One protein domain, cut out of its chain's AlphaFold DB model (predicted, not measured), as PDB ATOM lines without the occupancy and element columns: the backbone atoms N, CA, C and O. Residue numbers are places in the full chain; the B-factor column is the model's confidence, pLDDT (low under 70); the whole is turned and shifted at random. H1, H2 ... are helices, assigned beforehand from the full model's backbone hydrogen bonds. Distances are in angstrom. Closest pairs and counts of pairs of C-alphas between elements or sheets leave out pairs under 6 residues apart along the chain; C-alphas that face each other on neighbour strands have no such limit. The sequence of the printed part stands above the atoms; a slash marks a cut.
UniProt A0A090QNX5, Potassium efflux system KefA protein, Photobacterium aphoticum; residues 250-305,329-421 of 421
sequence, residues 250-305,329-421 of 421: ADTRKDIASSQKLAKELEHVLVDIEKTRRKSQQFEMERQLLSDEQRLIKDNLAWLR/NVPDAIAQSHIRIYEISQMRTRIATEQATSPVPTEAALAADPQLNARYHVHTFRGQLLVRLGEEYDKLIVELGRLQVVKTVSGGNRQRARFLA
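Overview. This is residues 250 to 305 and 329 to 421 of the 421 residues of the protein "Potassium efflux system KefA protein" of Photobacterium aphoticum (UniProt A0A090QNX5). Two very long helices, H1 and H4, run side by side the same way in a thin rod, with a shorter helix, H2, packed on H4 and running opposite ways to it. H4 lies between H1 and H2, tiny H3 makes a corner with H4 at one end of the rod, and residues 295 to 305 stick out at the other. The printed part has 149 residues with four named helices in the order H1, H2, H3, H4 and no named strand; its class is all helix. It is extended, with a radius of gyration of the C-alphas of 24.7 A and spans of 88 by 24 by 21 A.

Along the chain. H1, residues 250 to 304, measures 79.3 A from its first C-alpha at (-13.119, -23.109, 63.179) to its last at (-20.013, 48.716, 30.246). After the cut, H2 is residues 330 to 357, 41.1 A long. H3 is residues 363 to 368, 8.6 A long. H4, residues 370 to 419, is 72.7 A long and ends with C-alpha 419 at (-6.389, 38.119, 38.289).

Arrangement. H4 is the hub, touching the three other helices. H1 and H4 touch at a shallow tilt of 19 degrees, the same way; their closest C-alphas, of Ser 280 and Leu 403, are 5.0 A apart. H2 and H4 touch at a shallow tilt of 20 degrees, opposite ways; their closest C-alphas, of Ile 334 and Ile 397, are 5.6 A apart. H3 and H4 touch only at the corner by their link, H4 with residues 372 to 373 alone; the closest C-alphas, of Leu 366 and Asn 373, are 4.7 A apart. H1 is apart from H2 and from H3, and H2 is apart from H3. In H1, H2, H3 and H4 every O i to N i+4 pair is within hydrogen-bond range.

Size, cuts and confidence. The C-alphas farthest apart, of Arg 305 and Ala 368, are 88.7 A apart. Residues 306 to 328 are not printed, and C-alphas 305 and 329 are 42.5 A apart across the cut. The links H2 to H3 and H3 to H4 are tight. Mean pLDDT of the printed part is 72.8, and 44 residues are under 70, among them 283 to 305 and 408 to 421.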
ATOM      1  N   ALA A 250     -13.559 -24.447  62.774       73.56
ATOM      2  CA  ALA A 250     -13.119 -23.109  63.179       73.56
ATOM      3  C   ALA A 250     -12.718 -22.212  61.988       73.56
ATOM      4  O   ALA A 250     -12.924 -20.997  62.031       73.56
ATOM      5  N   ASP A 251     -12.195 -22.810  60.914       72.75
ATOM      6  CA  ASP A 251     -11.820 -22.103  59.688       72.75
ATOM      7  C   ASP A 251     -13.043 -21.552  58.940       72.75
ATOM      8  O   ASP A 251     -13.033 -20.395  58.518       72.75
ATOM      9  N   THR A 252     -14.138 -22.312  58.857       75.31
ATOM     10  CA  THR A 252     -15.371 -21.858  58.195       75.31
ATOM     11  C   THR A 252     -16.037 -20.723  58.979       75.31
ATOM     12  O   THR A 252     -16.477 -19.740  58.385       75.31
ATOM     13  N   ARG A 253     -16.027 -20.778  60.321       76.75
ATOM     14  CA  ARG A 253     -16.517 -19.667  61.167       76.75
ATOM     15  C   ARG A 253     -15.688 -18.396  60.983       76.75
ATOM     16  O   ARG A 253     -16.232 -17.292  60.914       76.75
ATOM     17  N   LYS A 254     -14.365 -18.541  60.871       80.00
ATOM     18  CA  LYS A 254     -13.455 -17.427  60.585       80.00
ATOM     19  C   LYS A 254     -13.730 -16.821  59.206       80.00
ATOM     20  O   LYS A 254     -13.691 -15.596  59.069       80.00
ATOM     21  N   ASP A 255     -14.050 -17.645  58.212       78.75
ATOM     22  CA  ASP A 255     -14.411 -17.182  56.872       78.75
ATOM     23  C   ASP A 255     -15.759 -16.448  56.839       78.75
ATOM     24  O   ASP A 255     -15.845 -15.404  56.185       78.75
ATOM     25  N   ILE A 256     -16.761 -16.899  57.602       80.75
ATOM     26  CA  ILE A 256     -18.044 -16.190  57.785       80.75
ATOM     27  C   ILE A 256     -17.805 -14.806  58.407       80.75
ATOM     28  O   ILE A 256     -18.199 -13.791  57.828       80.75
ATOM     29  N   ALA A 257     -17.066 -14.732  59.520       80.69
ATOM     30  CA  ALA A 257     -16.734 -13.460  60.169       80.69
ATOM     31  C   ALA A 257     -15.928 -12.522  59.244       80.69
ATOM     32  O   ALA A 257     -16.123 -11.303  59.231       80.69
ATOM     33  N   SER A 258     -15.029 -13.083  58.427       81.88
ATOM     34  CA  SER A 258     -14.287 -12.310  57.429       81.88
ATOM     35  C   SER A 258     -15.193 -11.782  56.309       81.88
ATOM     36  O   SER A 258     -15.045 -10.628  55.911       81.88
ATOM     37  N   SER A 259     -16.166 -12.577  55.855       84.06
ATOM     38  CA  SER A 259     -17.140 -12.200  54.825       84.06
ATOM     39  C   SER A 259     -18.055 -11.074  55.302       84.06
ATOM     40  O   SER A 259     -18.275 -10.120  54.565       84.06
ATOM     41  N   GLN A 260     -18.486 -11.091  56.566       81.69
ATOM     42  CA  GLN A 260     -19.226  -9.970  57.161       81.69
ATOM     43  C   GLN A 260     -18.400  -8.685  57.224       81.69
ATOM     44  O   GLN A 260     -18.906  -7.596  56.953       81.69
ATOM     45  N   LYS A 261     -17.117  -8.789  57.594       84.56
ATOM     46  CA  LYS A 261     -16.223  -7.629  57.621       84.56
ATOM     47  C   LYS A 261     -16.066  -7.032  56.220       84.56
ATOM     48  O   LYS A 261     -16.129  -5.815  56.081       84.56
ATOM     49  N   LEU A 262     -15.917  -7.881  55.200       84.00
ATOM     50  CA  LEU A 262     -15.856  -7.468  53.795       84.00
ATOM     51  C   LEU A 262     -17.185  -6.872  53.305       84.00
ATOM     52  O   LEU A 262     -17.164  -5.891  52.571       84.00
ATOM     53  N   ALA A 263     -18.331  -7.403  53.736       82.75
ATOM     54  CA  ALA A 263     -19.649  -6.861  53.406       82.75
ATOM     55  C   ALA A 263     -19.875  -5.462  54.018       82.75
ATOM     56  O   ALA A 263     -20.314  -4.548  53.322       82.75
ATOM     57  N   LYS A 264     -19.494  -5.255  55.286       83.69
ATOM     58  CA  LYS A 264     -19.528  -3.931  55.943       83.69
ATOM     59  C   LYS A 264     -18.580  -2.933  55.274       83.69
ATOM     60  O   LYS A 264     -18.895  -1.753  55.140       83.69
ATOM     61  N   GLU A 265     -17.409  -3.399  54.849       85.00
ATOM     62  CA  GLU A 265     -16.466  -2.583  54.086       85.00
ATOM     63  C   GLU A 265     -17.037  -2.195  52.717       85.00
ATOM     64  O   GLU A 265     -16.967  -1.027  52.340       85.00
ATOM     65  N   LEU A 266     -17.670  -3.136  52.009       82.75
ATOM     66  CA  LEU A 266     -18.355  -2.884  50.742       82.75
ATOM     67  C   LEU A 266     -19.445  -1.815  50.898       82.75
ATOM     68  O   LEU A 266     -19.502  -0.882  50.098       82.75
ATOM     69  N   GLU A 267     -20.260  -1.893  51.952       83.50
ATOM     70  CA  GLU A 267     -21.255  -0.867  52.274       83.50
ATOM     71  C   GLU A 267     -20.610   0.516  52.458       83.50
ATOM     72  O   GLU A 267     -21.065   1.508  51.881       83.50
ATOM     73  N   HIS A 268     -19.512   0.584  53.212       84.12
ATOM     74  CA  HIS A 268     -18.801   1.835  53.461       84.12
ATOM     75  C   HIS A 268     -18.238   2.454  52.174       84.12
ATOM     76  O   HIS A 268     -18.430   3.647  51.922       84.12
ATOM     77  N   VAL A 269     -17.604   1.640  51.324       82.50
ATOM     78  CA  VAL A 269     -17.040   2.080  50.040       82.50
ATOM     79  C   VAL A 269     -18.133   2.628  49.119       82.50
ATOM     80  O   VAL A 269     -17.946   3.681  48.508       82.50
ATOM     81  N   LEU A 270     -19.303   1.988  49.060       81.19
ATOM     82  CA  LEU A 270     -20.431   2.468  48.252       81.19
ATOM     83  C   LEU A 270     -20.947   3.834  48.719       81.19
ATOM     84  O   LEU A 270     -21.230   4.710  47.894       81.19
ATOM     85  N   VAL A 271     -21.040   4.039  50.037       84.19
ATOM     86  CA  VAL A 271     -21.419   5.335  50.620       84.19
ATOM     87  C   VAL A 271     -20.396   6.414  50.258       84.19
ATOM     88  O   VAL A 271     -20.775   7.531  49.889       84.19
ATOM     89  N   ASP A 272     -19.104   6.091  50.309       79.94
ATOM     90  CA  ASP A 272     -18.033   7.022  49.958       79.94
ATOM     91  C   ASP A 272     -18.005   7.370  48.465       79.94
ATOM     92  O   ASP A 272     -17.825   8.546  48.117       79.94
ATOM     93  N   ILE A 273     -18.263   6.403  47.577       78.25
ATOM     94  CA  ILE A 273     -18.442   6.642  46.137       78.25
ATOM     95  C   ILE A 273     -19.590   7.626  45.915       78.25
ATOM     96  O   ILE A 273     -19.430   8.627  45.207       78.25
ATOM     97  N   GLU A 274     -20.744   7.394  46.543       77.31
ATOM     98  CA  GLU A 274     -21.916   8.245  46.347       77.31
ATOM     99  C   GLU A 274     -21.691   9.661  46.896       77.31
ATOM    100  O   GLU A 274     -21.971  10.657  46.220       77.31
ATOM    101  N   LYS A 275     -21.102   9.776  48.090       81.81
ATOM    102  CA  LYS A 275     -20.721  11.058  48.695       81.81
ATOM    103  C   LYS A 275     -19.736  11.826  47.814       81.81
ATOM    104  O   LYS A 275     -19.892  13.037  47.627       81.81
ATOM    105  N   THR A 276     -18.746  11.139  47.247       76.44
ATOM    106  CA  THR A 276     -17.754  11.716  46.329       76.44
ATOM    107  C   THR A 276     -18.411  12.191  45.034       76.44
ATOM    108  O   THR A 276     -18.183  13.330  44.611       76.44
ATOM    109  N   ARG A 277     -19.305  11.385  44.449       78.25
ATOM    110  CA  ARG A 277     -20.070  11.747  43.249       78.25
ATOM    111  C   ARG A 277     -20.951  12.975  43.482       78.25
ATOM    112  O   ARG A 277     -20.886  13.910  42.684       78.25
ATOM    113  N   ARG A 278     -21.731  13.017  44.571       76.38
ATOM    114  CA  ARG A 278     -22.586  14.174  44.913       76.38
ATOM    115  C   ARG A 278     -21.759  15.449  45.069       76.38
ATOM    116  O   ARG A 278     -22.110  16.480  44.498       76.38
ATOM    117  N   LYS A 279     -20.618  15.374  45.769       76.44
ATOM    118  CA  LYS A 279     -19.677  16.500  45.878       76.44
ATOM    119  C   LYS A 279     -19.176  16.946  44.503       76.44
ATOM    120  O   LYS A 279     -19.208  18.137  44.207       76.44
ATOM    121  N   SER A 280     -18.747  16.017  43.645       75.19
ATOM    122  CA  SER A 280     -18.266  16.346  42.295       75.19
ATOM    123  C   SER A 280     -19.348  17.028  41.454       75.19
ATOM    124  O   SER A 280     -19.075  18.032  40.800       75.19
ATOM    125  N   GLN A 281     -20.587  16.531  41.505       72.75
ATOM    126  CA  GLN A 281     -21.731  17.144  40.825       72.75
ATOM    127  C   GLN A 281     -22.015  18.557  41.344       72.75
ATOM    128  O   GLN A 281     -22.208  19.470  40.543       72.75
ATOM    129  N   GLN A 282     -21.996  18.758  42.664       77.81
ATOM    130  CA  GLN A 282     -22.173  20.074  43.272       77.81
ATOM    131  C   GLN A 282     -21.112  21.065  42.774       77.81
ATOM    132  O   GLN A 282     -21.459  22.150  42.311       77.81
ATOM    133  N   PHE A 283     -19.833  20.677  42.777       69.44
ATOM    134  CA  PHE A 283     -18.768  21.531  42.252       69.44
ATOM    135  C   PHE A 283     -18.900  21.797  40.747       69.44
ATOM    136  O   PHE A 283     -18.599  22.899  40.289       69.44
ATOM    137  N   GLU A 284     -19.344  20.816  39.956       67.94
ATOM    138  CA  GLU A 284     -19.619  21.028  38.533       67.94
ATOM    139  C   GLU A 284     -20.741  22.050  38.313       67.94
ATOM    140  O   GLU A 284     -20.611  22.896  37.427       67.94
ATOM    141  N   MET A 285     -21.814  21.995  39.109       67.81
ATOM    142  CA  MET A 285     -22.913  22.965  39.051       67.81
ATOM    143  C   MET A 285     -22.451  24.359  39.477       67.81
ATOM    144  O   MET A 285     -22.680  25.319  38.745       67.81
ATOM    145  N   GLU A 286     -21.722  24.472  40.591       67.44
ATOM    146  CA  GLU A 286     -21.110  25.737  41.021       67.44
ATOM    147  C   GLU A 286     -20.204  26.322  39.933       67.44
ATOM    148  O   GLU A 286     -20.207  27.524  39.687       67.44
ATOM    149  N   ARG A 287     -19.426  25.479  39.246       69.12
ATOM    150  CA  ARG A 287     -18.569  25.916  38.141       69.12
ATOM    151  C   ARG A 287     -19.378  26.406  36.943       69.12
ATOM    152  O   ARG A 287     -18.955  27.375  36.317       69.12
ATOM    153  N   GLN A 288     -20.465  25.728  36.579       63.88
ATOM    154  CA  GLN A 288     -21.333  26.175  35.485       63.88
ATOM    155  C   GLN A 288     -21.937  27.535  35.815       63.88
ATOM    156  O   GLN A 288     -21.779  28.459  35.027       63.88
ATOM    157  N   LEU A 289     -22.480  27.685  37.022       62.56
ATOM    158  CA  LEU A 289     -23.036  28.945  37.501       62.56
ATOM    159  C   LEU A 289     -21.987  30.065  37.490       62.56
ATOM    160  O   LEU A 289     -22.229  31.115  36.911       62.56
ATOM    161  N   LEU A 290     -20.775  29.812  37.999       62.56
ATOM    162  CA  LEU A 290     -19.667  30.775  37.929       62.56
ATOM    163  C   LEU A 290     -19.243  31.099  36.488       62.56
ATOM    164  O   LEU A 290     -18.827  32.218  36.206       62.56
ATOM    165  N   SER A 291     -19.287  30.131  35.572       61.69
ATOM    166  CA  SER A 291     -18.957  30.350  34.159       61.69
ATOM    167  C   SER A 291     -20.023  31.188  33.457       61.69
ATOM    168  O   SER A 291     -19.679  32.047  32.645       61.69
ATOM    169  N   ASP A 292     -21.294  30.946  33.764       55.72
ATOM    170  CA  ASP A 292     -22.426  31.703  33.236       55.72
ATOM    171  C   ASP A 292     -22.426  33.123  33.808       55.72
ATOM    172  O   ASP A 292     -22.556  34.082  33.052       55.72
ATOM    173  N   GLU A 293     -22.143  33.284  35.104       57.28
ATOM    174  CA  GLU A 293     -21.891  34.585  35.732       57.28
ATOM    175  C   GLU A 293     -20.702  35.302  35.090       57.28
ATOM    176  O   GLU A 293     -20.805  36.476  34.761       57.28
ATOM    177  N   GLN A 294     -19.577  34.622  34.845       59.47
ATOM    178  CA  GLN A 294     -18.432  35.220  34.150       59.47
ATOM    179  C   GLN A 294     -18.763  35.627  32.718       59.47
ATOM    180  O   GLN A 294     -18.244  36.634  32.239       59.47
ATOM    181  N   ARG A 295     -19.595  34.850  32.021       61.28
ATOM    182  CA  ARG A 295     -20.074  35.193  30.685       61.28
ATOM    183  C   ARG A 295     -20.974  36.422  30.743       61.28
ATOM    184  O   ARG A 295     -20.687  37.377  30.040       61.28
ATOM    185  N   LEU A 296     -21.957  36.451  31.641       56.00
ATOM    186  CA  LEU A 296     -22.809  37.618  31.883       56.00
ATOM    187  C   LEU A 296     -21.979  38.847  32.252       56.00
ATOM    188  O   LEU A 296     -22.210  39.922  31.718       56.00
ATOM    189  N   ILE A 297     -20.974  38.697  33.116       54.12
ATOM    190  CA  ILE A 297     -20.045  39.768  33.477       54.12
ATOM    191  C   ILE A 297     -19.243  40.216  32.255       54.12
ATOM    192  O   ILE A 297     -19.091  41.412  32.074       54.12
ATOM    193  N   LYS A 298     -18.744  39.317  31.399       56.31
ATOM    194  CA  LYS A 298     -18.014  39.689  30.173       56.31
ATOM    195  C   LYS A 298     -18.901  40.381  29.146       56.31
ATOM    196  O   LYS A 298     -18.477  41.387  28.588       56.31
ATOM    197  N   ASP A 299     -20.105  39.873  28.932       52.22
ATOM    198  CA  ASP A 299     -21.090  40.439  28.013       52.22
ATOM    199  C   ASP A 299     -21.532  41.825  28.527       52.22
ATOM    200  O   ASP A 299     -21.526  42.808  27.784       52.22
ATOM    201  N   ASN A 300     -21.754  41.954  29.840       51.03
ATOM    202  CA  ASN A 300     -22.009  43.232  30.505       51.03
ATOM    203  C   ASN A 300     -20.778  44.149  30.522       51.03
ATOM    204  O   ASN A 300     -20.949  45.350  30.428       51.03
ATOM    205  N   LEU A 301     -19.544  43.647  30.627       55.97
ATOM    206  CA  LEU A 301     -18.309  44.447  30.568       55.97
ATOM    207  C   LEU A 301     -18.026  44.945  29.150       55.97
ATOM    208  O   LEU A 301     -17.528  46.057  28.992       55.97
ATOM    209  N   ALA A 302     -18.352  44.158  28.124       54.81
ATOM    210  CA  ALA A 302     -18.329  44.603  26.736       54.81
ATOM    211  C   ALA A 302     -19.322  45.759  26.525       54.81
ATOM    212  O   ALA A 302     -18.986  46.737  25.861       54.81
ATOM    213  N   TRP A 303     -20.489  45.690  27.176       48.62
ATOM    214  CA  TRP A 303     -21.487  46.762  27.208       48.62
ATOM    215  C   TRP A 303     -21.067  47.966  28.087       48.62
ATOM    216  O   TRP A 303     -21.237  49.118  27.698       48.62
ATOM    217  N   LEU A 304     -20.428  47.723  29.238       46.28
ATOM    218  CA  LEU A 304     -20.013  48.716  30.246       46.28
ATOM    219  C   LEU A 304     -18.624  49.314  30.013       46.28
ATOM    220  O   LEU A 304     -18.203  50.185  30.772       46.28
ATOM    221  N   ARG A 305     -17.928  48.950  28.930       48.03
ATOM    222  CA  ARG A 305     -16.703  49.631  28.469       48.03
ATOM    223  C   ARG A 305     -16.935  51.130  28.150       48.03
ATOM    224  O   ARG A 305     -16.001  51.822  27.761       48.03
ATOM    225  N   ASN A 329      -8.705  15.412  52.401       68.81
ATOM    226  CA  ASN A 329      -7.442  15.248  51.686       68.81
ATOM    227  C   ASN A 329      -7.619  14.160  50.613       68.81
ATOM    228  O   ASN A 329      -7.312  12.993  50.820       68.81
ATOM    229  N   VAL A 330      -8.218  14.542  49.478       63.78
ATOM    230  CA  VAL A 330      -8.520  13.648  48.341       63.78
ATOM    231  C   VAL A 330      -7.300  12.816  47.889       63.78
ATOM    232  O   VAL A 330      -7.496  11.635  47.616       63.78
ATOM    233  N   PRO A 331      -6.057  13.350  47.859       69.00
ATOM    234  CA  PRO A 331      -4.868  12.555  47.535       69.00
ATOM    235  C   PRO A 331      -4.605  11.392  48.505       69.00
ATOM    236  O   PRO A 331      -4.285  10.295  48.054       69.00
ATOM    237  N   ASP A 332      -4.797  11.598  49.811       69.44
ATOM    238  CA  ASP A 332      -4.598  10.546  50.818       69.44
ATOM    239  C   ASP A 332      -5.653   9.444  50.672       69.44
ATOM    240  O   ASP A 332      -5.329   8.261  50.756       69.44
ATOM    241  N   ALA A 333      -6.904   9.815  50.375       73.00
ATOM    242  CA  ALA A 333      -7.981   8.855  50.119       73.00
ATOM    243  C   ALA A 333      -7.720   8.007  48.856       73.00
ATOM    244  O   ALA A 333      -8.001   6.806  48.846       73.00
ATOM    245  N   ILE A 334      -7.137   8.599  47.804       66.56
ATOM    246  CA  ILE A 334      -6.706   7.868  46.599       66.56
ATOM    247  C   ILE A 334      -5.582   6.882  46.947       66.56
ATOM    248  O   ILE A 334      -5.654   5.714  46.567       66.56
ATOM    249  N   ALA A 335      -4.570   7.321  47.702       68.19
ATOM    250  CA  ALA A 335      -3.457   6.464  48.112       68.19
ATOM    251  C   ALA A 335      -3.921   5.281  48.980       68.19
ATOM    252  O   ALA A 335      -3.530   4.142  48.728       68.19
ATOM    253  N   GLN A 336      -4.806   5.527  49.951       73.38
ATOM    254  CA  GLN A 336      -5.401   4.480  50.789       73.38
ATOM    255  C   GLN A 336      -6.225   3.479  49.967       73.38
ATOM    256  O   GLN A 336      -6.119   2.275  50.193       73.38
ATOM    257  N   SER A 337      -6.977   3.952  48.968       73.19
ATOM    258  CA  SER A 337      -7.742   3.077  48.068       73.19
ATOM    259  C   SER A 337      -6.825   2.164  47.243       73.19
ATOM    260  O   SER A 337      -7.084   0.968  47.133       73.19
ATOM    261  N   HIS A 338      -5.706   2.685  46.724       69.62
ATOM    262  CA  HIS A 338      -4.714   1.874  46.008       69.62
ATOM    263  C   HIS A 338      -4.046   0.819  46.901       69.62
ATOM    264  O   HIS A 338      -3.883  -0.325  46.475       69.62
ATOM    265  N   ILE A 339      -3.684   1.181  48.138       75.12
ATOM    266  CA  ILE A 339      -3.145   0.227  49.122       75.12
ATOM    267  C   ILE A 339      -4.161  -0.889  49.367       75.12
ATOM    268  O   ILE A 339      -3.806  -2.068  49.360       75.12
ATOM    269  N   ARG A 340      -5.442  -0.535  49.510       81.56
ATOM    270  CA  ARG A 340      -6.482  -1.521  49.778       81.56
ATOM    271  C   ARG A 340      -6.728  -2.467  48.604       81.56
ATOM    272  O   ARG A 340      -6.839  -3.670  48.822       81.56
ATOM    273  N   ILE A 341      -6.719  -1.978  47.362       71.75
ATOM    274  CA  ILE A 341      -6.773  -2.835  46.161       71.75
ATOM    275  C   ILE A 341      -5.625  -3.842  46.152       71.75
ATOM    276  O   ILE A 341      -5.835  -5.023  45.862       71.75
ATOM    277  N   TYR A 342      -4.415  -3.399  46.499       77.12
ATOM    278  CA  TYR A 342      -3.271  -4.294  46.594       77.12
ATOM    279  C   TYR A 342      -3.503  -5.386  47.649       77.12
ATOM    280  O   TYR A 342      -3.332  -6.567  47.349       77.12
ATOM    281  N   GLU A 343      -3.984  -5.041  48.845       78.56
ATOM    282  CA  GLU A 343      -4.326  -6.027  49.881       78.56
ATOM    283  C   GLU A 343      -5.414  -7.014  49.426       78.56
ATOM    284  O   GLU A 343      -5.287  -8.222  49.643       78.56
ATOM    285  N   ILE A 344      -6.455  -6.529  48.742       78.88
ATOM    286  CA  ILE A 344      -7.508  -7.364  48.149       78.88
ATOM    287  C   ILE A 344      -6.915  -8.337  47.128       78.88
ATOM    288  O   ILE A 344      -7.243  -9.524  47.153       78.88
ATOM    289  N   SER A 345      -6.000  -7.879  46.270       75.88
ATOM    290  CA  SER A 345      -5.333  -8.735  45.283       75.88
ATOM    291  C   SER A 345      -4.515  -9.855  45.939       75.88
ATOM    292  O   SER A 345      -4.547 -10.998  45.476       75.88
ATOM    293  N   GLN A 346      -3.864  -9.573  47.074       81.31
ATOM    294  CA  GLN A 346      -3.142 -10.575  47.861       81.31
ATOM    295  C   GLN A 346      -4.103 -11.608  48.465       81.31
ATOM    296  O   GLN A 346      -3.847 -12.810  48.384       81.31
ATOM    297  N   MET A 347      -5.237 -11.167  49.020       84.19
ATOM    298  CA  MET A 347      -6.270 -12.067  49.551       84.19
ATOM    299  C   MET A 347      -6.880 -12.956  48.457       84.19
ATOM    300  O   MET A 347      -7.053 -14.153  48.670       84.19
ATOM    301  N   ARG A 348      -7.138 -12.402  47.265       82.88
ATOM    302  CA  ARG A 348      -7.633 -13.160  46.104       82.88
ATOM    303  C   ARG A 348      -6.627 -14.195  45.615       82.88
ATOM    304  O   ARG A 348      -7.017 -15.313  45.298       82.88
ATOM    305  N   THR A 349      -5.344 -13.840  45.583       80.88
ATOM    306  CA  THR A 349      -4.277 -14.768  45.181       80.88
ATOM    307  C   THR A 349      -4.215 -15.967  46.123       80.88
ATOM    308  O   THR A 349      -4.101 -17.094  45.654       80.88
ATOM    309  N   ARG A 350      -4.384 -15.746  47.434       82.50
ATOM    310  CA  ARG A 350      -4.451 -16.831  48.427       82.50
ATOM    311  C   ARG A 350      -5.640 -17.769  48.194       82.50
ATOM    312  O   ARG A 350      -5.438 -18.976  48.110       82.50
ATOM    313  N   ILE A 351      -6.840 -17.223  47.987       79.88
ATOM    314  CA  ILE A 351      -8.044 -18.014  47.668       79.88
ATOM    315  C   ILE A 351      -7.844 -18.830  46.386       79.88
ATOM    316  O   ILE A 351      -8.167 -20.014  46.350       79.88
ATOM    317  N   ALA A 352      -7.263 -18.228  45.345       78.44
ATOM    318  CA  ALA A 352      -6.982 -18.922  44.092       78.44
ATOM    319  C   ALA A 352      -5.955 -20.051  44.273       78.44
ATOM    320  O   ALA A 352      -6.117 -21.123  43.696       78.44
ATOM    321  N   THR A 353      -4.921 -19.848  45.099       80.19
ATOM    322  CA  THR A 353      -3.957 -20.912  45.415       80.19
ATOM    323  C   THR A 353      -4.581 -22.047  46.223       80.19
ATOM    324  O   THR A 353      -4.282 -23.199  45.938       80.19
ATOM    325  N   GLU A 354      -5.477 -21.750  47.169       78.19
ATOM    326  CA  GLU A 354      -6.216 -22.750  47.958       78.19
ATOM    327  C   GLU A 354      -7.187 -23.573  47.090       78.19
ATOM    328  O   GLU A 354      -7.322 -24.783  47.276       78.19
ATOM    329  N   GLN A 355      -7.828 -22.931  46.107       73.25
ATOM    330  CA  GLN A 355      -8.696 -23.594  45.125       73.25
ATOM    331  C   GLN A 355      -7.910 -24.415  44.099       73.25
ATOM    332  O   GLN A 355      -8.400 -25.434  43.632       73.25
ATOM    333  N   ALA A 356      -6.691 -24.004  43.743       71.00
ATOM    334  CA  ALA A 356      -5.842 -24.762  42.824       71.00
ATOM    335  C   ALA A 356      -5.251 -26.029  43.468       71.00
ATOM    336  O   ALA A 356      -4.943 -26.990  42.764       71.00
ATOM    337  N   THR A 357      -5.078 -26.036  44.793       74.88
ATOM    338  CA  THR A 357      -4.542 -27.177  45.550       74.88
ATOM    339  C   THR A 357      -5.619 -28.124  46.082       74.88
ATOM    340  O   THR A 357      -5.278 -29.226  46.509       74.88
ATOM    341  N   SER A 358      -6.898 -27.740  46.016       71.94
ATOM    342  CA  SER A 358      -8.034 -28.551  46.471       71.94
ATOM    343  C   SER A 358      -8.923 -28.956  45.286       71.94
ATOM    344  O   SER A 358      -9.303 -28.093  44.497       71.94
ATOM    345  N   PRO A 359      -9.295 -30.238  45.125       71.56
ATOM    346  CA  PRO A 359     -10.203 -30.640  44.055       71.56
ATOM    347  C   PRO A 359     -11.575 -29.981  44.244       71.56
ATOM    348  O   PRO A 359     -12.135 -30.021  45.339       71.56
ATOM    349  N   VAL A 360     -12.124 -29.392  43.175       78.25
ATOM    350  CA  VAL A 360     -13.482 -28.829  43.191       78.25
ATOM    351  C   VAL A 360     -14.470 -29.967  43.478       78.25
ATOM    352  O   VAL A 360     -14.517 -30.929  42.704       78.25
ATOM    353  N   PRO A 361     -15.236 -29.908  44.581       79.62
ATOM    354  CA  PRO A 361     -16.162 -30.972  44.937       79.62
ATOM    355  C   PRO A 361     -17.287 -31.083  43.899       79.62
ATOM    356  O   PRO A 361     -17.846 -30.088  43.444       79.62
ATOM    357  N   THR A 362     -17.624 -32.314  43.508       83.88
ATOM    358  CA  THR A 362     -18.750 -32.598  42.604       83.88
ATOM    359  C   THR A 362     -20.094 -32.316  43.279       83.88
ATOM    360  O   THR A 362     -20.213 -32.510  44.486       83.88
ATOM    361  N   GLU A 363     -21.139 -31.991  42.509       79.31
ATOM    362  CA  GLU A 363     -22.511 -31.795  43.022       79.31
ATOM    363  C   GLU A 363     -23.001 -32.956  43.903       79.31
ATOM    364  O   GLU A 363     -23.578 -32.726  44.960       79.31
ATOM    365  N   ALA A 364     -22.696 -34.204  43.530       77.25
ATOM    366  CA  ALA A 364     -23.040 -35.378  44.334       77.25
ATOM    367  C   ALA A 364     -22.321 -35.414  45.698       77.25
ATOM    368  O   ALA A 364     -22.883 -35.904  46.673       77.25
ATOM    369  N   ALA A 365     -21.100 -34.877  45.782       78.50
ATOM    370  CA  ALA A 365     -20.332 -34.792  47.027       78.50
ATOM    371  C   ALA A 365     -20.834 -33.647  47.921       78.50
ATOM    372  O   ALA A 365     -20.931 -33.817  49.130       78.50
ATOM    373  N   LEU A 366     -21.222 -32.517  47.323       82.00
ATOM    374  CA  LEU A 366     -21.859 -31.396  48.024       82.00
ATOM    375  C   LEU A 366     -23.255 -31.767  48.554       82.00
ATOM    376  O   LEU A 366     -23.662 -31.303  49.613       82.00
ATOM    377  N   ALA A 367     -23.991 -32.622  47.838       77.88
ATOM    378  CA  ALA A 367     -25.282 -33.135  48.294       77.88
ATOM    379  C   ALA A 367     -25.148 -34.197  49.401       77.88
ATOM    380  O   ALA A 367     -26.046 -34.327  50.230       77.88
ATOM    381  N   ALA A 368     -24.049 -34.959  49.409       81.12
ATOM    382  CA  ALA A 368     -23.793 -36.012  50.390       81.12
ATOM    383  C   ALA A 368     -23.198 -35.490  51.711       81.12
ATOM    384  O   ALA A 368     -23.416 -36.111  52.748       81.12
ATOM    385  N   ASP A 369     -22.463 -34.373  51.678       80.12
ATOM    386  CA  ASP A 369     -21.815 -33.769  52.845       80.12
ATOM    387  C   ASP A 369     -22.227 -32.287  53.012       80.12
ATOM    388  O   ASP A 369     -21.683 -31.395  52.345       80.12
ATOM    389  N   PRO A 370     -23.175 -32.000  53.926       74.81
ATOM    390  CA  PRO A 370     -23.631 -30.642  54.218       74.81
ATOM    391  C   PRO A 370     -22.529 -29.695  54.721       74.81
ATOM    392  O   PRO A 370     -22.593 -28.495  54.451       74.81
ATOM    393  N   GLN A 371     -21.508 -30.198  55.426       74.56
ATOM    394  CA  GLN A 371     -20.420 -29.366  55.951       74.56
ATOM    395  C   GLN A 371     -19.438 -28.973  54.850       74.56
ATOM    396  O   GLN A 371     -19.035 -27.809  54.759       74.56
ATOM    397  N   LEU A 372     -19.102 -29.920  53.971       80.50
ATOM    398  CA  LEU A 372     -18.315 -29.647  52.769       80.50
ATOM    399  C   LEU A 372     -19.019 -28.620  51.875       80.50
ATOM    400  O   LEU A 372     -18.372 -27.704  51.362       80.50
ATOM    401  N   ASN A 373     -20.342 -28.734  51.732       80.06
ATOM    402  CA  ASN A 373     -21.152 -27.784  50.978       80.06
ATOM    403  C   ASN A 373     -21.133 -26.380  51.588       80.06
ATOM    404  O   ASN A 373     -20.834 -25.408  50.893       80.06
ATOM    405  N   ALA A 374     -21.346 -26.271  52.899       75.94
ATOM    406  CA  ALA A 374     -21.291 -24.994  53.596       75.94
ATOM    407  C   ALA A 374     -19.904 -24.334  53.489       75.94
ATOM    408  O   ALA A 374     -19.804 -23.145  53.182       75.94
ATOM    409  N   ARG A 375     -18.822 -25.105  53.654       80.12
ATOM    410  CA  ARG A 375     -17.442 -24.614  53.505       80.12
ATOM    411  C   ARG A 375     -17.154 -24.132  52.083       80.12
ATOM    412  O   ARG A 375     -16.593 -23.051  51.906       80.12
ATOM    413  N   TYR A 376     -17.558 -24.903  51.075       81.62
ATOM    414  CA  TYR A 376     -17.401 -24.526  49.670       81.62
ATOM    415  C   TYR A 376     -18.201 -23.260  49.327       81.62
ATOM    416  O   TYR A 376     -17.675 -22.345  48.689       81.62
ATOM    417  N   HIS A 377     -19.444 -23.159  49.801       81.56
ATOM    418  CA  HIS A 377     -20.301 -21.993  49.592       81.56
ATOM    419  C   HIS A 377     -19.747 -20.729  50.273       81.56
ATOM    420  O   HIS A 377     -19.650 -19.679  49.642       81.56
ATOM    421  N   VAL A 378     -19.324 -20.810  51.539       82.75
ATOM    422  CA  VAL A 378     -18.718 -19.678  52.265       82.75
ATOM    423  C   VAL A 378     -17.417 -19.220  51.592       82.75
ATOM    424  O   VAL A 378     -17.207 -18.019  51.410       82.75
ATOM    425  N   HIS A 379     -16.554 -20.153  51.177       82.00
ATOM    426  CA  HIS A 379     -15.275 -19.827  50.531       82.00
ATOM    427  C   HIS A 379     -15.462 -19.171  49.157       82.00
ATOM    428  O   HIS A 379     -14.849 -18.142  48.859       82.00
ATOM    429  N   THR A 380     -16.363 -19.713  48.332       83.81
ATOM    430  CA  THR A 380     -16.698 -19.138  47.017       83.81
ATOM    431  C   THR A 380     -17.352 -17.764  47.144       83.81
ATOM    432  O   THR A 380     -16.951 -16.831  46.442       83.81
ATOM    433  N   PHE A 381     -18.279 -17.595  48.088       84.44
ATOM    434  CA  PHE A 381     -18.911 -16.312  48.390       84.44
ATOM    435  C   PHE A 381     -17.899 -15.252  48.859       84.44
ATOM    436  O   PHE A 381     -17.894 -14.122  48.363       84.44
ATOM    437  N   ARG A 382     -16.957 -15.623  49.735       83.00
ATOM    438  CA  ARG A 382     -15.847 -14.747  50.150       83.00
ATOM    439  C   ARG A 382     -15.009 -14.282  48.952       83.00
ATOM    440  O   ARG A 382     -14.611 -13.116  48.885       83.00
ATOM    441  N   GLY A 383     -14.764 -15.170  47.987       83.62
ATOM    442  CA  GLY A 383     -14.113 -14.832  46.721       83.62
ATOM    443  C   GLY A 383     -14.898 -13.802  45.898       83.62
ATOM    444  O   GLY A 383     -14.307 -12.835  45.413       83.62
ATOM    445  N   GLN A 384     -16.221 -13.962  45.791       85.19
ATOM    446  CA  GLN A 384     -17.105 -13.019  45.091       85.19
ATOM    447  C   GLN A 384     -17.108 -11.632  45.752       85.19
ATOM    448  O   GLN A 384     -16.961 -10.624  45.054       85.19
ATOM    449  N   LEU A 385     -17.175 -11.567  47.089       83.56
ATOM    450  CA  LEU A 385     -17.077 -10.310  47.839       83.56
ATOM    451  C   LEU A 385     -15.761  -9.579  47.564       83.56
ATOM    452  O   LEU A 385     -15.770  -8.376  47.323       83.56
ATOM    453  N   LEU A 386     -14.627 -10.286  47.552       83.75
ATOM    454  CA  LEU A 386     -13.320  -9.676  47.282       83.75
ATOM    455  C   LEU A 386     -13.184  -9.158  45.848       83.75
ATOM    456  O   LEU A 386     -12.550  -8.124  45.636       83.75
ATOM    457  N   VAL A 387     -13.760  -9.854  44.861       86.38
ATOM    458  CA  VAL A 387     -13.821  -9.354  43.477       86.38
ATOM    459  C   VAL A 387     -14.605  -8.049  43.441       86.38
ATOM    460  O   VAL A 387     -14.083  -7.043  42.958       86.38
ATOM    461  N   ARG A 388     -15.808  -8.040  44.027       83.06
ATOM    462  CA  ARG A 388     -16.661  -6.854  44.017       83.06
ATOM    463  C   ARG A 388     -16.044  -5.681  44.775       83.06
ATOM    464  O   ARG A 388     -16.091  -4.553  44.298       83.06
ATOM    465  N   LEU A 389     -15.431  -5.941  45.925       81.44
ATOM    466  CA  LEU A 389     -14.746  -4.928  46.722       81.44
ATOM    467  C   LEU A 389     -13.613  -4.267  45.917       81.44
ATOM    468  O   LEU A 389     -13.484  -3.046  45.929       81.44
ATOM    469  N   GLY A 390     -12.832  -5.058  45.170       76.88
ATOM    470  CA  GLY A 390     -11.797  -4.535  44.274       76.88
ATOM    471  C   GLY A 390     -12.364  -3.609  43.193       76.88
ATOM    472  O   GLY A 390     -11.868  -2.498  43.023       76.88
ATOM    473  N   GLU A 391     -13.444  -4.028  42.527       84.88
ATOM    474  CA  GLU A 391     -14.125  -3.220  41.503       84.88
ATOM    475  C   GLU A 391     -14.669  -1.894  42.060       84.88
ATOM    476  O   GLU A 391     -14.561  -0.853  41.409       84.88
ATOM    477  N   GLU A 392     -15.252  -1.901  43.262       82.50
ATOM    478  CA  GLU A 392     -15.772  -0.681  43.887       82.50
ATOM    479  C   GLU A 392     -14.644   0.262  44.342       82.50
ATOM    480  O   GLU A 392     -14.753   1.475  44.161       82.50
ATOM    481  N   TYR A 393     -13.509  -0.253  44.829       77.31
ATOM    482  CA  TYR A 393     -12.342   0.592  45.110       77.31
ATOM    483  C   TYR A 393     -11.745   1.226  43.843       77.31
ATOM    484  O   TYR A 393     -11.379   2.405  43.872       77.31
ATOM    485  N   ASP A 394     -11.697   0.503  42.720       78.69
ATOM    486  CA  ASP A 394     -11.292   1.072  41.426       78.69
ATOM    487  C   ASP A 394     -12.218   2.232  41.016       78.69
ATOM    488  O   ASP A 394     -11.762   3.306  40.602       78.69
ATOM    489  N   LYS A 395     -13.536   2.069  41.195       80.44
ATOM    490  CA  LYS A 395     -14.514   3.142  40.943       80.44
ATOM    491  C   LYS A 395     -14.335   4.323  41.894       80.44
ATOM    492  O   LYS A 395     -14.412   5.471  41.444       80.44
ATOM    493  N   LEU A 396     -14.074   4.069  43.177       80.06
ATOM    494  CA  LEU A 396     -13.807   5.114  44.165       80.06
ATOM    495  C   LEU A 396     -12.603   5.964  43.751       80.06
ATOM    496  O   LEU A 396     -12.695   7.190  43.777       80.06
ATOM    497  N   ILE A 397     -11.516   5.347  43.280       71.94
ATOM    498  CA  ILE A 397     -10.339   6.065  42.768       71.94
ATOM    499  C   ILE A 397     -10.709   6.951  41.578       71.94
ATOM    500  O   ILE A 397     -10.323   8.121  41.535       71.94
ATOM    501  N   VAL A 398     -11.491   6.433  40.627       79.50
ATOM    502  CA  VAL A 398     -11.935   7.210  39.460       79.50
ATOM    503  C   VAL A 398     -12.781   8.416  39.883       79.50
ATOM    504  O   VAL A 398     -12.568   9.522  39.376       79.50
ATOM    505  N   GLU A 399     -13.731   8.247  40.807       78.31
ATOM    506  CA  GLU A 399     -14.580   9.351  41.274       78.31
ATOM    507  C   GLU A 399     -13.809  10.346  42.163       78.31
ATOM    508  O   GLU A 399     -14.009  11.557  42.033       78.31
ATOM    509  N   LEU A 400     -12.866   9.890  42.995       76.75
ATOM    510  CA  LEU A 400     -11.963  10.761  43.760       76.75
ATOM    511  C   LEU A 400     -11.038  11.560  42.834       76.75
ATOM    512  O   LEU A 400     -10.874  12.767  43.017       76.75
ATOM    513  N   GLY A 401     -10.494  10.926  41.794       75.94
ATOM    514  CA  GLY A 401      -9.699  11.590  40.762       75.94
ATOM    515  C   GLY A 401     -10.507  12.656  40.016       75.94
ATOM    516  O   GLY A 401     -10.041  13.783  39.836       75.94
ATOM    517  N   ARG A 402     -11.764  12.362  39.656       78.50
ATOM    518  CA  ARG A 402     -12.680  13.369  39.089       78.50
ATOM    519  C   ARG A 402     -12.928  14.518  40.055       78.50
ATOM    520  O   ARG A 402     -12.812  15.673  39.646       78.50
ATOM    521  N   LEU A 403     -13.216  14.224  41.321       77.19
ATOM    522  CA  LEU A 403     -13.406  15.242  42.349       77.19
ATOM    523  C   LEU A 403     -12.162  16.134  42.476       77.19
ATOM    524  O   LEU A 403     -12.295  17.355  42.553       77.19
ATOM    525  N   GLN A 404     -10.958  15.559  42.436       78.12
ATOM    526  CA  GLN A 404      -9.698  16.302  42.472       78.12
ATOM    527  C   GLN A 404      -9.541  17.222  41.257       78.12
ATOM    528  O   GLN A 404      -9.227  18.405  41.416       78.12
ATOM    529  N   VAL A 405      -9.807  16.727  40.045       75.00
ATOM    530  CA  VAL A 405      -9.758  17.537  38.816       75.00
ATOM    531  C   VAL A 405     -10.784  18.669  38.874       75.00
ATOM    532  O   VAL A 405     -10.461  19.828  38.616       75.00
ATOM    533  N   VAL A 406     -12.022  18.380  39.272       70.31
ATOM    534  CA  VAL A 406     -13.075  19.397  39.379       70.31
ATOM    535  C   VAL A 406     -12.729  20.434  40.457       70.31
ATOM    536  O   VAL A 406     -12.912  21.632  40.218       70.31
ATOM    537  N   LYS A 407     -12.162  20.021  41.599       71.12
ATOM    538  CA  LYS A 407     -11.729  20.910  42.693       71.12
ATOM    539  C   LYS A 407     -10.565  21.811  42.268       71.12
ATOM    540  O   LYS A 407     -10.621  23.020  42.488       71.12
ATOM    541  N   THR A 408      -9.543  21.255  41.618       67.69
ATOM    542  CA  THR A 408      -8.365  22.003  41.135       67.69
ATOM    543  C   THR A 408      -8.727  22.993  40.028       67.69
ATOM    544  O   THR A 408      -8.356  24.164  40.107       67.69
ATOM    545  N   VAL A 409      -9.527  22.579  39.040       61.47
ATOM    546  CA  VAL A 409      -9.998  23.456  37.954       61.47
ATOM    547  C   VAL A 409     -10.915  24.562  38.485       61.47
ATOM    548  O   VAL A 409     -10.791  25.716  38.072       61.47
ATOM    549  N   SER A 410     -11.809  24.250  39.429       57.59
ATOM    550  CA  SER A 410     -12.657  25.259  40.082       57.59
ATOM    551  C   SER A 410     -11.829  26.257  40.896       57.59
ATOM    552  O   SER A 410     -12.080  27.460  40.822       57.59
ATOM    553  N   GLY A 411     -10.798  25.790  41.609       58.81
ATOM    554  CA  GLY A 411      -9.840  26.649  42.309       58.81
ATOM    555  C   GLY A 411      -9.075  27.581  41.361       58.81
ATOM    556  O   GLY A 411      -9.024  28.791  41.593       58.81
ATOM    557  N   GLY A 412      -8.561  27.049  40.248       56.19
ATOM    558  CA  GLY A 412      -7.820  27.816  39.242       56.19
ATOM    559  C   GLY A 412      -8.672  28.849  38.496       56.19
ATOM    560  O   GLY A 412      -8.228  29.976  38.283       56.19
ATOM    561  N   ASN A 413      -9.922  28.522  38.150       51.16
ATOM    562  CA  ASN A 413     -10.838  29.478  37.513       51.16
ATOM    563  C   ASN A 413     -11.254  30.611  38.461       51.16
ATOM    564  O   ASN A 413     -11.360  31.753  38.019       51.16
ATOM    565  N   ARG A 414     -11.430  30.330  39.763       53.75
ATOM    566  CA  ARG A 414     -11.670  31.370  40.782       53.75
ATOM    567  C   ARG A 414     -10.446  32.276  40.964       53.75
ATOM    568  O   ARG A 414     -10.611  33.485  41.096       53.75
ATOM    569  N   GLN A 415      -9.226  31.733  40.917       53.34
ATOM    570  CA  GLN A 415      -7.992  32.533  40.948       53.34
ATOM    571  C   GLN A 415      -7.813  33.391  39.685       53.34
ATOM    572  O   GLN A 415      -7.516  34.578  39.793       53.34
ATOM    573  N   ARG A 416      -8.063  32.843  38.489       45.16
ATOM    574  CA  ARG A 416      -8.002  33.598  37.221       45.16
ATOM    575  C   ARG A 416      -9.049  34.706  37.135       45.16
ATOM    576  O   ARG A 416      -8.730  35.790  36.661       45.16
ATOM    577  N   ALA A 417     -10.265  34.465  37.625       45.59
ATOM    578  CA  ALA A 417     -11.308  35.487  37.708       45.59
ATOM    579  C   ALA A 417     -10.901  36.674  38.593       45.59
ATOM    580  O   ALA A 417     -11.301  37.796  38.317       45.59
ATOM    581  N   ARG A 418     -10.079  36.435  39.624       49.31
ATOM    582  CA  ARG A 418      -9.498  37.492  40.467       49.31
ATOM    583  C   ARG A 418      -8.318  38.209  39.817       49.31
ATOM    584  O   ARG A 418      -8.085  39.355  40.147       49.31
ATOM    585  N   PHE A 419      -7.564  37.536  38.950       41.94
ATOM    586  CA  PHE A 419      -6.389  38.119  38.289       41.94
ATOM    587  C   PHE A 419      -6.763  39.008  37.090       41.94
ATOM    588  O   PHE A 419      -5.996  39.882  36.706       41.94
ATOM    589  N   LEU A 420      -7.927  38.760  36.479       37.47
ATOM    590  CA  LEU A 420      -8.476  39.538  35.360       37.47
ATOM    591  C   LEU A 420      -9.450  40.653  35.799       37.47
ATOM    592  O   LEU A 420      -9.899  41.413  34.941       37.47
ATOM    593  N   ALA A 421      -9.801  40.721  37.088       36.69
ATOM    594  CA  ALA A 421     -10.653  41.749  37.701       36.69
ATOM    595  C   ALA A 421      -9.800  42.783  38.440       36.69
ATOM    596  O   ALA A 421     -10.201  43.977  38.451       36.69
TER     597      ALA A 421